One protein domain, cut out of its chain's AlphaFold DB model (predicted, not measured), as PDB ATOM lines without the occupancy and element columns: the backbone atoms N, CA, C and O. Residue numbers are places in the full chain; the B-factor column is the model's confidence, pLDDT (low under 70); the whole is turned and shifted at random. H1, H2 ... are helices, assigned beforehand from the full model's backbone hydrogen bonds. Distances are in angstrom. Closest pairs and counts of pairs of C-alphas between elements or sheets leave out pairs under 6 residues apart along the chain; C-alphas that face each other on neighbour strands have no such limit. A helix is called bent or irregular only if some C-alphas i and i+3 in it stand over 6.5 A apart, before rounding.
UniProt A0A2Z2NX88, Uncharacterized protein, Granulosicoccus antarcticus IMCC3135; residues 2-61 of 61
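What this domain is: This is residues 2 to 61 of the 61 residues of an uncharacterized protein of Granulosicoccus antarcticus IMCC3135 (UniProt A0A2Z2NX88). Three helices joined end to end make an open, U-shaped frame: H1 and H3 are its two long arms, and the shorter H2 is the base that joins them. The space between the arms is empty, H1 and H3 stay apart, and the arms are skewed rather than side by side. The printed part has 60 residues, with three named helices in the order H1, H2, H3 and no named strand; the class is all helix. The whole is loose, with a radius of gyration of the C-alphas of 14.6 A, and spans 36 by 28 by 18 A along its three main axes.

Where its parts are: H1 covers residues 2 to 22 and measures 30.3 A from first to last C-alpha, beginning at C-alpha 2 at (131.581, 116.092, 82.421). H1 is neither bent nor irregular, but only just: C-alphas 16 and 19 are 6.1 A apart. H2 covers residues 24 to 36, measures 18.7 A, and ends at C-alpha 36 at (96.811, 130.653, 89.675). H3, the longest helix with 22 residues, covers residues 39 to 60, measures 31.3 A, and ends at C-alpha 60 at (125.179, 130.892, 69.392).

How they stand to each other: H1 and H2 only just touch, with 3 pairs of C-alphas within 8 A, and they touch only at the corner by their link. H1 touches H2 with residues 19 to 20 alone, and H2 touches H1 with residues 26 to 27 alone; the closest C-alphas of the two helices are those of Pro 20 and Tyr 27, 5.6 A apart. The lines of H1 and H2 are about perpendicular, at 80 degrees. H2 and H3 are close but not clearly touching, and their closest C-alphas, those of Met 34 and Met 42, are 7.6 A apart. H2 and H3 run opposite ways at a steep tilt of 60 degrees. H1 and H3 are apart, and H3 touches no helix. Every O i to N i+4 pair is within hydrogen-bond range in H2 and H3; in H1, 15 of 17 pairs are.

The domain as a whole: The two C-alphas farthest apart are those of Leu 2 and Glu 36, at 38.4 A, while the first and last printed C-alphas, those of Leu 2 and Arg 61, are 19.0 A apart. Residues 2 to 18 of H1 stand free, and so do residues 43 to 61, of which 43 to 60 belong to H3. The link from H1 to H2, of 1 residue, is tight, and so is the link from H2 to H3, of 2 residues. The printed part has no cut and ends at residue 61, the chain's last residue. The mean pLDDT of the printed part is 93.6, and no printed residue is under 70.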
ATOM      1  N   LEU A   2     132.144 115.979  81.063       92.69
ATOM      2  CA  LEU A   2     131.581 116.092  82.421       92.69
ATOM      3  C   LEU A   2     131.647 117.525  82.984       92.69
ATOM      4  O   LEU A   2     130.692 117.990  83.595       92.69
ATOM      5  N   VAL A   3     132.754 118.234  82.750       94.31
ATOM      6  CA  VAL A   3     132.974 119.600  83.257       94.31
ATOM      7  C   VAL A   3     131.962 120.577  82.663       94.31
ATOM      8  O   VAL A   3     131.444 121.431  83.369       94.31
ATOM      9  N   GLU A   4     131.628 120.424  81.387       92.38
ATOM     10  CA  GLU A   4     130.671 121.255  80.659       92.38
ATOM     11  C   GLU A   4     129.252 121.061  81.209       92.38
ATOM     12  O   GLU A   4     128.531 122.037  81.407       92.38
ATOM     13  N   ILE A   5     128.879 119.815  81.529       93.25
ATOM     14  CA  ILE A   5     127.599 119.493  82.174       93.25
ATOM     15  C   ILE A   5     127.542 120.104  83.577       93.25
ATOM     16  O   ILE A   5     126.568 120.778  83.908       93.25
ATOM     17  N   LEU A   6     128.590 119.917  84.389       96.06
ATOM     18  CA  LEU A   6     128.652 120.510  85.728       96.06
ATOM     19  C   LEU A   6     128.582 122.036  85.660       96.06
ATOM     20  O   LEU A   6     127.855 122.642  86.437       96.06
ATOM     21  N   THR A   7     129.273 122.648  84.697       95.00
ATOM     22  CA  THR A   7     129.262 124.102  84.498       95.00
ATOM     23  C   THR A   7     127.857 124.602  84.166       95.00
ATOM     24  O   THR A   7     127.391 125.564  84.776       95.00
ATOM     25  N   ALA A   8     127.150 123.935  83.248       93.12
ATOM     26  CA  ALA A   8     125.772 124.285  82.909       93.12
ATOM     27  C   ALA A   8     124.843 124.184  84.133       93.12
ATOM     28  O   ALA A   8     124.067 125.104  84.390       93.12
ATOM     29  N   ILE A   9     124.967 123.116  84.927       95.19
ATOM     30  CA  ILE A   9     124.187 122.930  86.161       95.19
ATOM     31  C   ILE A   9     124.511 124.021  87.190       95.19
ATOM     32  O   ILE A   9     123.596 124.592  87.784       95.19
ATOM     33  N   SER A  10     125.790 124.349  87.390       95.56
ATOM     34  CA  SER A  10     126.202 125.416  88.307       95.56
ATOM     35  C   SER A  10     125.601 126.764  87.916       95.56
ATOM     36  O   SER A  10     125.101 127.473  88.784       95.56
ATOM     37  N   LEU A  11     125.592 127.105  86.624       95.25
ATOM     38  CA  LEU A  11     124.984 128.348  86.143       95.25
ATOM     39  C   LEU A  11     123.475 128.386  86.397       95.25
ATOM     40  O   LEU A  11     122.973 129.403  86.873       95.25
ATOM     41  N   VAL A  12     122.761 127.283  86.146       94.69
ATOM     42  CA  VAL A  12     121.322 127.187  86.448       94.69
ATOM     43  C   VAL A  12     121.065 127.403  87.940       94.69
ATOM     44  O   VAL A  12     120.207 128.205  88.289       94.69
ATOM     45  N   LEU A  13     121.841 126.767  88.825       94.94
ATOM     46  CA  LEU A  13     121.693 126.932  90.278       94.94
ATOM     47  C   LEU A  13     121.974 128.362  90.750       94.94
ATOM     48  O   LEU A  13     121.251 128.879  91.601       94.94
ATOM     49  N   VAL A  14     123.008 129.008  90.205       95.88
ATOM     50  CA  VAL A  14     123.322 130.407  90.532       95.88
ATOM     51  C   VAL A  14     122.179 131.322  90.099       95.88
ATOM     52  O   VAL A  14     121.751 132.160  90.889       95.88
ATOM     53  N   LEU A  15     121.654 131.152  88.882       93.06
ATOM     54  CA  LEU A  15     120.552 131.969  88.367       93.06
ATOM     55  C   LEU A  15     119.248 131.745  89.148       93.06
ATOM     56  O   LEU A  15     118.601 132.719  89.537       93.06
ATOM     57  N   GLU A  16     118.903 130.489  89.438       91.62
ATOM     58  CA  GLU A  16     117.740 130.129  90.260       91.62
ATOM     59  C   GLU A  16     117.847 130.672  91.690       91.62
ATOM     60  O   GLU A  16     116.850 131.101  92.260       91.62
ATOM     61  N   GLY A  17     119.049 130.715  92.276       92.62
ATOM     62  CA  GLY A  17     119.276 131.282  93.609       92.62
ATOM     63  C   GLY A  17     119.316 132.815  93.646       92.62
ATOM     64  O   GLY A  17     119.009 133.420  94.675       92.62
ATOM     65  N   LEU A  18     119.657 133.465  92.532       95.06
ATOM     66  CA  LEU A  18     119.845 134.917  92.466       95.06
ATOM     67  C   LEU A  18     118.519 135.686  92.571       95.06
ATOM     68  O   LEU A  18     118.437 136.672  93.303       95.06
ATOM     69  N   LEU A  19     117.463 135.210  91.905       88.25
ATOM     70  CA  LEU A  19     116.104 135.768  91.988       88.25
ATOM     71  C   LEU A  19     115.533 135.810  93.425       88.25
ATOM     72  O   LEU A  19     115.148 136.896  93.874       88.25
ATOM     73  N   PRO A  20     115.484 134.692  94.179       91.00
ATOM     74  CA  PRO A  20     114.992 134.687  95.552       91.00
ATOM     75  C   PRO A  20     115.918 135.435  96.518       91.00
ATOM     76  O   PRO A  20     115.423 135.974  97.507       91.00
ATOM     77  N   PHE A  21     117.227 135.503  96.245       94.31
ATOM     78  CA  PHE A  21     118.178 136.247  97.076       94.31
ATOM     79  C   PHE A  21     118.017 137.767  96.933       94.31
ATOM     80  O   PHE A  21     117.973 138.474  97.938       94.31
ATOM     81  N   LEU A  22     117.894 138.276  95.701       95.00
ATOM     82  CA  LEU A  22     117.770 139.715  95.444       95.00
ATOM     83  C   LEU A  22     116.392 140.272  95.815       95.00
ATOM     84  O   LEU A  22     116.300 141.381  96.339       95.00
ATOM     85  N   ASN A  23     115.312 139.540  95.522       93.25
ATOM     86  CA  ASN A  23     113.954 139.990  95.823       93.25
ATOM     87  C   ASN A  23     113.032 138.820  96.219       93.25
ATOM     88  O   ASN A  23     112.224 138.350  95.406       93.25
ATOM     89  N   PRO A  24     113.076 138.380  97.488       91.06
ATOM     90  CA  PRO A  24     112.279 137.247  97.956       91.06
ATOM     91  C   PRO A  24     110.767 137.503  97.876       91.06
ATOM     92  O   PRO A  24     109.990 136.572  97.660       91.06
ATOM     93  N   ASN A  25     110.326 138.755  98.034       93.44
ATOM     94  CA  ASN A  25     108.907 139.111  97.958       93.44
ATOM     95  C   ASN A  25     108.392 139.064  96.515       93.44
ATOM     96  O   ASN A  25     107.320 138.509  96.269       93.44
ATOM     97  N   GLY A  26     109.173 139.589  95.566       92.38
ATOM     98  CA  GLY A  26     108.881 139.492  94.135       92.38
ATOM     99  C   GLY A  26     108.813 138.036  93.678       92.38
ATOM    100  O   GLY A  26     107.822 137.639  93.071       92.38
ATOM    101  N   TYR A  27     109.793 137.220  94.074       93.25
ATOM    102  CA  TYR A  27     109.826 135.793  93.751       93.25
ATOM    103  C   TYR A  27     108.587 135.040  94.269       93.25
ATOM    104  O   TYR A  27     107.927 134.325  93.512       93.25
ATOM    105  N   LYS A  28     108.192 135.263  95.532       93.25
ATOM    106  CA  LYS A  28     106.958 134.682  96.095       93.25
ATOM    107  C   LYS A  28     105.710 135.097  95.317       93.25
ATOM    108  O   LYS A  28     104.810 134.279  95.141       93.25
ATOM    109  N   ASN A  29     105.636 136.351  94.875       94.62
ATOM    110  CA  ASN A  29     104.499 136.830  94.096       94.62
ATOM    111  C   ASN A  29     104.433 136.163  92.715       94.62
ATOM    112  O   ASN A  29     103.365 135.719  92.304       94.62
ATOM    113  N   THR A  30     105.573 136.018  92.035       91.31
ATOM    114  CA  THR A  30     105.660 135.310  90.751       91.31
ATOM    115  C   THR A  30     105.219 133.854  90.876       91.31
ATOM    116  O   THR A  30     104.432 133.393  90.055       91.31
ATOM    117  N   ILE A  31     105.643 133.148  91.930       92.38
ATOM    118  CA  ILE A  31     105.184 131.773  92.176       92.38
ATOM    119  C   ILE A  31     103.668 131.720  92.399       92.38
ATOM    120  O   ILE A  31     103.012 130.841  91.848       92.38
ATOM    121  N   ARG A  32     103.079 132.657  93.155       94.62
ATOM    122  CA  ARG A  32     101.613 132.700  93.326       94.62
ATOM    123  C   ARG A  32     100.886 132.890  92.000       94.62
ATOM    124  O   ARG A  32      99.949 132.152  91.726       94.62
ATOM    125  N   LEU A  33     101.364 133.807  91.159       91.69
ATOM    126  CA  LEU A  33     100.807 134.007  89.821       91.69
ATOM    127  C   LEU A  33     100.886 132.723  88.986       91.69
ATOM    128  O   LEU A  33      99.923 132.384  88.309       91.69
ATOM    129  N   MET A  34     101.993 131.977  89.067       91.75
ATOM    130  CA  MET A  34     102.129 130.689  88.375       91.75
ATOM    131  C   MET A  34     101.150 129.629  88.897       91.75
ATOM    132  O   MET A  34     100.620 128.863  88.100       91.75
ATOM    133  N   LEU A  35     100.880 129.597  90.205       92.44
ATOM    134  CA  LEU A  35      99.914 128.666  90.805       92.44
ATOM    135  C   LEU A  35      98.465 128.966  90.397       92.44
ATOM    136  O   LEU A  35      97.655 128.048  90.308       92.44
ATOM    137  N   GLU A  36      98.137 130.232  90.144       93.81
ATOM    138  CA  GLU A  36      96.811 130.653  89.675       93.81
ATOM    139  C   GLU A  36      96.627 130.470  88.157       93.81
ATOM    140  O   GLU A  36      95.506 130.545  87.644       93.81
ATOM    141  N   MET A  37      97.706 130.218  87.407       92.19
ATOM    142  CA  MET A  37      97.632 129.998  85.965       92.19
ATOM    143  C   MET A  37      97.074 128.604  85.634       92.19
ATOM    144  O   MET A  37      97.505 127.601  86.200       92.19
ATOM    145  N   PRO A  38      96.179 128.493  84.633       92.81
ATOM    146  CA  PRO A  38      95.695 127.194  84.183       92.81
ATOM    147  C   PRO A  38      96.833 126.385  83.547       92.81
ATOM    148  O   PRO A  38      97.636 126.928  82.778       92.81
ATOM    149  N   GLU A  39      96.850 125.069  83.779       93.12
ATOM    150  CA  GLU A  39      97.916 124.171  83.304       93.12
ATOM    151  C   GLU A  39      98.205 124.305  81.804       93.12
ATOM    152  O   GLU A  39      99.358 124.275  81.379       93.12
ATOM    153  N   SER A  40      97.161 124.501  80.990       92.50
ATOM    154  CA  SER A  40      97.296 124.666  79.537       92.50
ATOM    155  C   SER A  40      98.178 125.864  79.176       92.50
ATOM    156  O   SER A  40      99.018 125.773  78.283       92.50
ATOM    157  N   ARG A  41      98.039 126.981  79.901       92.88
ATOM    158  CA  ARG A  41      98.861 128.175  79.681       92.88
ATOM    159  C   ARG A  41     100.291 127.944  80.156       92.88
ATOM    160  O   ARG A  41     101.220 128.338  79.457       92.88
ATOM    161  N   MET A  42     100.472 127.274  81.293       93.62
ATOM    162  CA  MET A  42     101.801 126.955  81.820       93.62
ATOM    163  C   MET A  42     102.592 126.054  80.857       93.62
ATOM    164  O   MET A  42     103.772 126.301  80.612       93.62
ATOM    165  N   ARG A  43     101.923 125.088  80.211       93.75
ATOM    166  CA  ARG A  43     102.525 124.250  79.158       93.75
ATOM    167  C   ARG A  43     102.922 125.052  77.919       93.75
ATOM    168  O   ARG A  43     104.011 124.837  77.401       93.75
ATOM    169  N   ILE A  44     102.082 125.982  77.460       95.75
ATOM    170  CA  ILE A  44     102.396 126.829  76.294       95.75
ATOM    171  C   ILE A  44     103.592 127.736  76.591       95.75
ATOM    172  O   ILE A  44     104.505 127.819  75.777       95.75
ATOM    173  N   VAL A  45     103.627 128.373  77.765       94.06
ATOM    174  CA  VAL A  45     104.773 129.199  78.184       94.06
ATOM    175  C   VAL A  45     106.052 128.358  78.232       94.06
ATOM    176  O   VAL A  45     107.082 128.782  77.709       94.06
ATOM    177  N   GLY A  46     105.973 127.144  78.786       93.31
ATOM    178  CA  GLY A  46     107.080 126.187  78.776       93.31
ATOM    179  C   GLY A  46     107.542 125.835  77.359       93.31
ATOM    180  O   GLY A  46     108.734 125.901  77.075       93.31
ATOM    181  N   LEU A  47     106.612 125.542  76.447       96.38
ATOM    182  CA  LEU A  47     106.918 125.227  75.050       96.38
ATOM    183  C   LEU A  47     107.589 126.407  74.333       96.38
ATOM    184  O   LEU A  47     108.602 126.220  73.661       96.38
ATOM    185  N   CYS A  48     107.069 127.623  74.505       96.62
ATOM    186  CA  CYS A  48     107.676 128.835  73.959       96.62
ATOM    187  C   CYS A  48     109.105 129.036  74.482       96.62
ATOM    188  O   CYS A  48     109.998 129.344  73.695       96.62
ATOM    189  N   SER A  49     109.335 128.816  75.781       94.38
ATOM    190  CA  SER A  49     110.667 128.896  76.395       94.38
ATOM    191  C   SER A  49     111.627 127.844  75.827       94.38
ATOM    192  O   SER A  49     112.754 128.169  75.459       94.38
ATOM    193  N   MET A  50     111.168 126.598  75.664       95.88
ATOM    194  CA  MET A  50     111.962 125.527  75.051       95.88
ATOM    195  C   MET A  50     112.360 125.869  73.611       95.88
ATOM    196  O   MET A  50     113.531 125.747  73.259       95.88
ATOM    197  N   ILE A  51     111.411 126.335  72.790       97.62
ATOM    198  CA  ILE A  51     111.682 126.732  71.401       97.62
ATOM    199  C   ILE A  51     112.682 127.889  71.366       97.62
ATOM    200  O   ILE A  51     113.655 127.826  70.621       97.62
ATOM    201  N   ALA A  52     112.483 128.918  72.192       96.50
ATOM    202  CA  ALA A  52     113.415 130.038  72.285       96.50
ATOM    203  C   ALA A  52     114.825 129.575  72.690       96.50
ATOM    204  O   ALA A  52     115.804 130.012  72.089       96.50
ATOM    205  N   GLY A  53     114.930 128.652  73.650       93.12
ATOM    206  CA  GLY A  53     116.198 128.055  74.066       93.12
ATOM    207  C   GLY A  53     116.901 127.298  72.937       93.12
ATOM    208  O   GLY A  53     118.100 127.482  72.742       93.12
ATOM    209  N   VAL A  54     116.162 126.508  72.152       96.19
ATOM    210  CA  VAL A  54     116.709 125.812  70.972       96.19
ATOM    211  C   VAL A  54     117.181 126.815  69.922       96.19
ATOM    212  O   VAL A  54     118.306 126.702  69.450       96.19
ATOM    213  N   VAL A  55     116.368 127.825  69.599       96.88
ATOM    214  CA  VAL A  55     116.729 128.867  68.624       96.88
ATOM    215  C   VAL A  55     117.993 129.608  69.059       96.88
ATOM    216  O   VAL A  55     118.910 129.763  68.260       96.88
ATOM    217  N   LEU A  56     118.082 130.024  70.326       94.12
ATOM    218  CA  LEU A  56     119.280 130.671  70.863       94.12
ATOM    219  C   LEU A  56     120.500 129.750  70.808       94.12
ATOM    220  O   LEU A  56     121.579 130.199  70.428       94.12
ATOM    221  N   LEU A  57     120.337 128.467  71.139       92.19
ATOM    222  CA  LEU A  57     121.420 127.494  71.056       92.19
ATOM    223  C   LEU A  57     121.934 127.345  69.616       92.19
ATOM    224  O   LEU A  57     123.144 127.295  69.440       92.19
ATOM    225  N   THR A  58     121.046 127.331  68.616       94.56
ATOM    226  CA  THR A  58     121.390 127.264  67.179       94.56
ATOM    227  C   THR A  58     121.951 128.574  66.612       94.56
ATOM    228  O   THR A  58     122.574 128.569  65.560       94.56
ATOM    229  N   LEU A  59     121.706 129.719  67.255       94.19
ATOM    230  CA  LEU A  59     122.304 130.995  66.840       94.19
ATOM    231  C   LEU A  59     123.697 131.203  67.439       94.19
ATOM    232  O   LEU A  59     124.555 131.815  66.808       94.19
ATOM    233  N   VAL A  60     123.902 130.749  68.675       91.62
ATOM    234  CA  VAL A  60     125.179 130.892  69.392       91.62
ATOM    235  C   VAL A  60     126.168 129.785  69.017       91.62
ATOM    236  O   VAL A  60     127.377 129.982  69.159       91.62
ATOM    237  N   ARG A  61     125.678 128.630  68.558       83.12
ATOM    238  CA  ARG A  61     126.485 127.511  68.063       83.12
ATOM    239  C   ARG A  61     126.195 127.220  66.607       83.12
ATOM    240  O   ARG A  61     127.183 126.985  65.882       83.12
TER     241      ARG A  61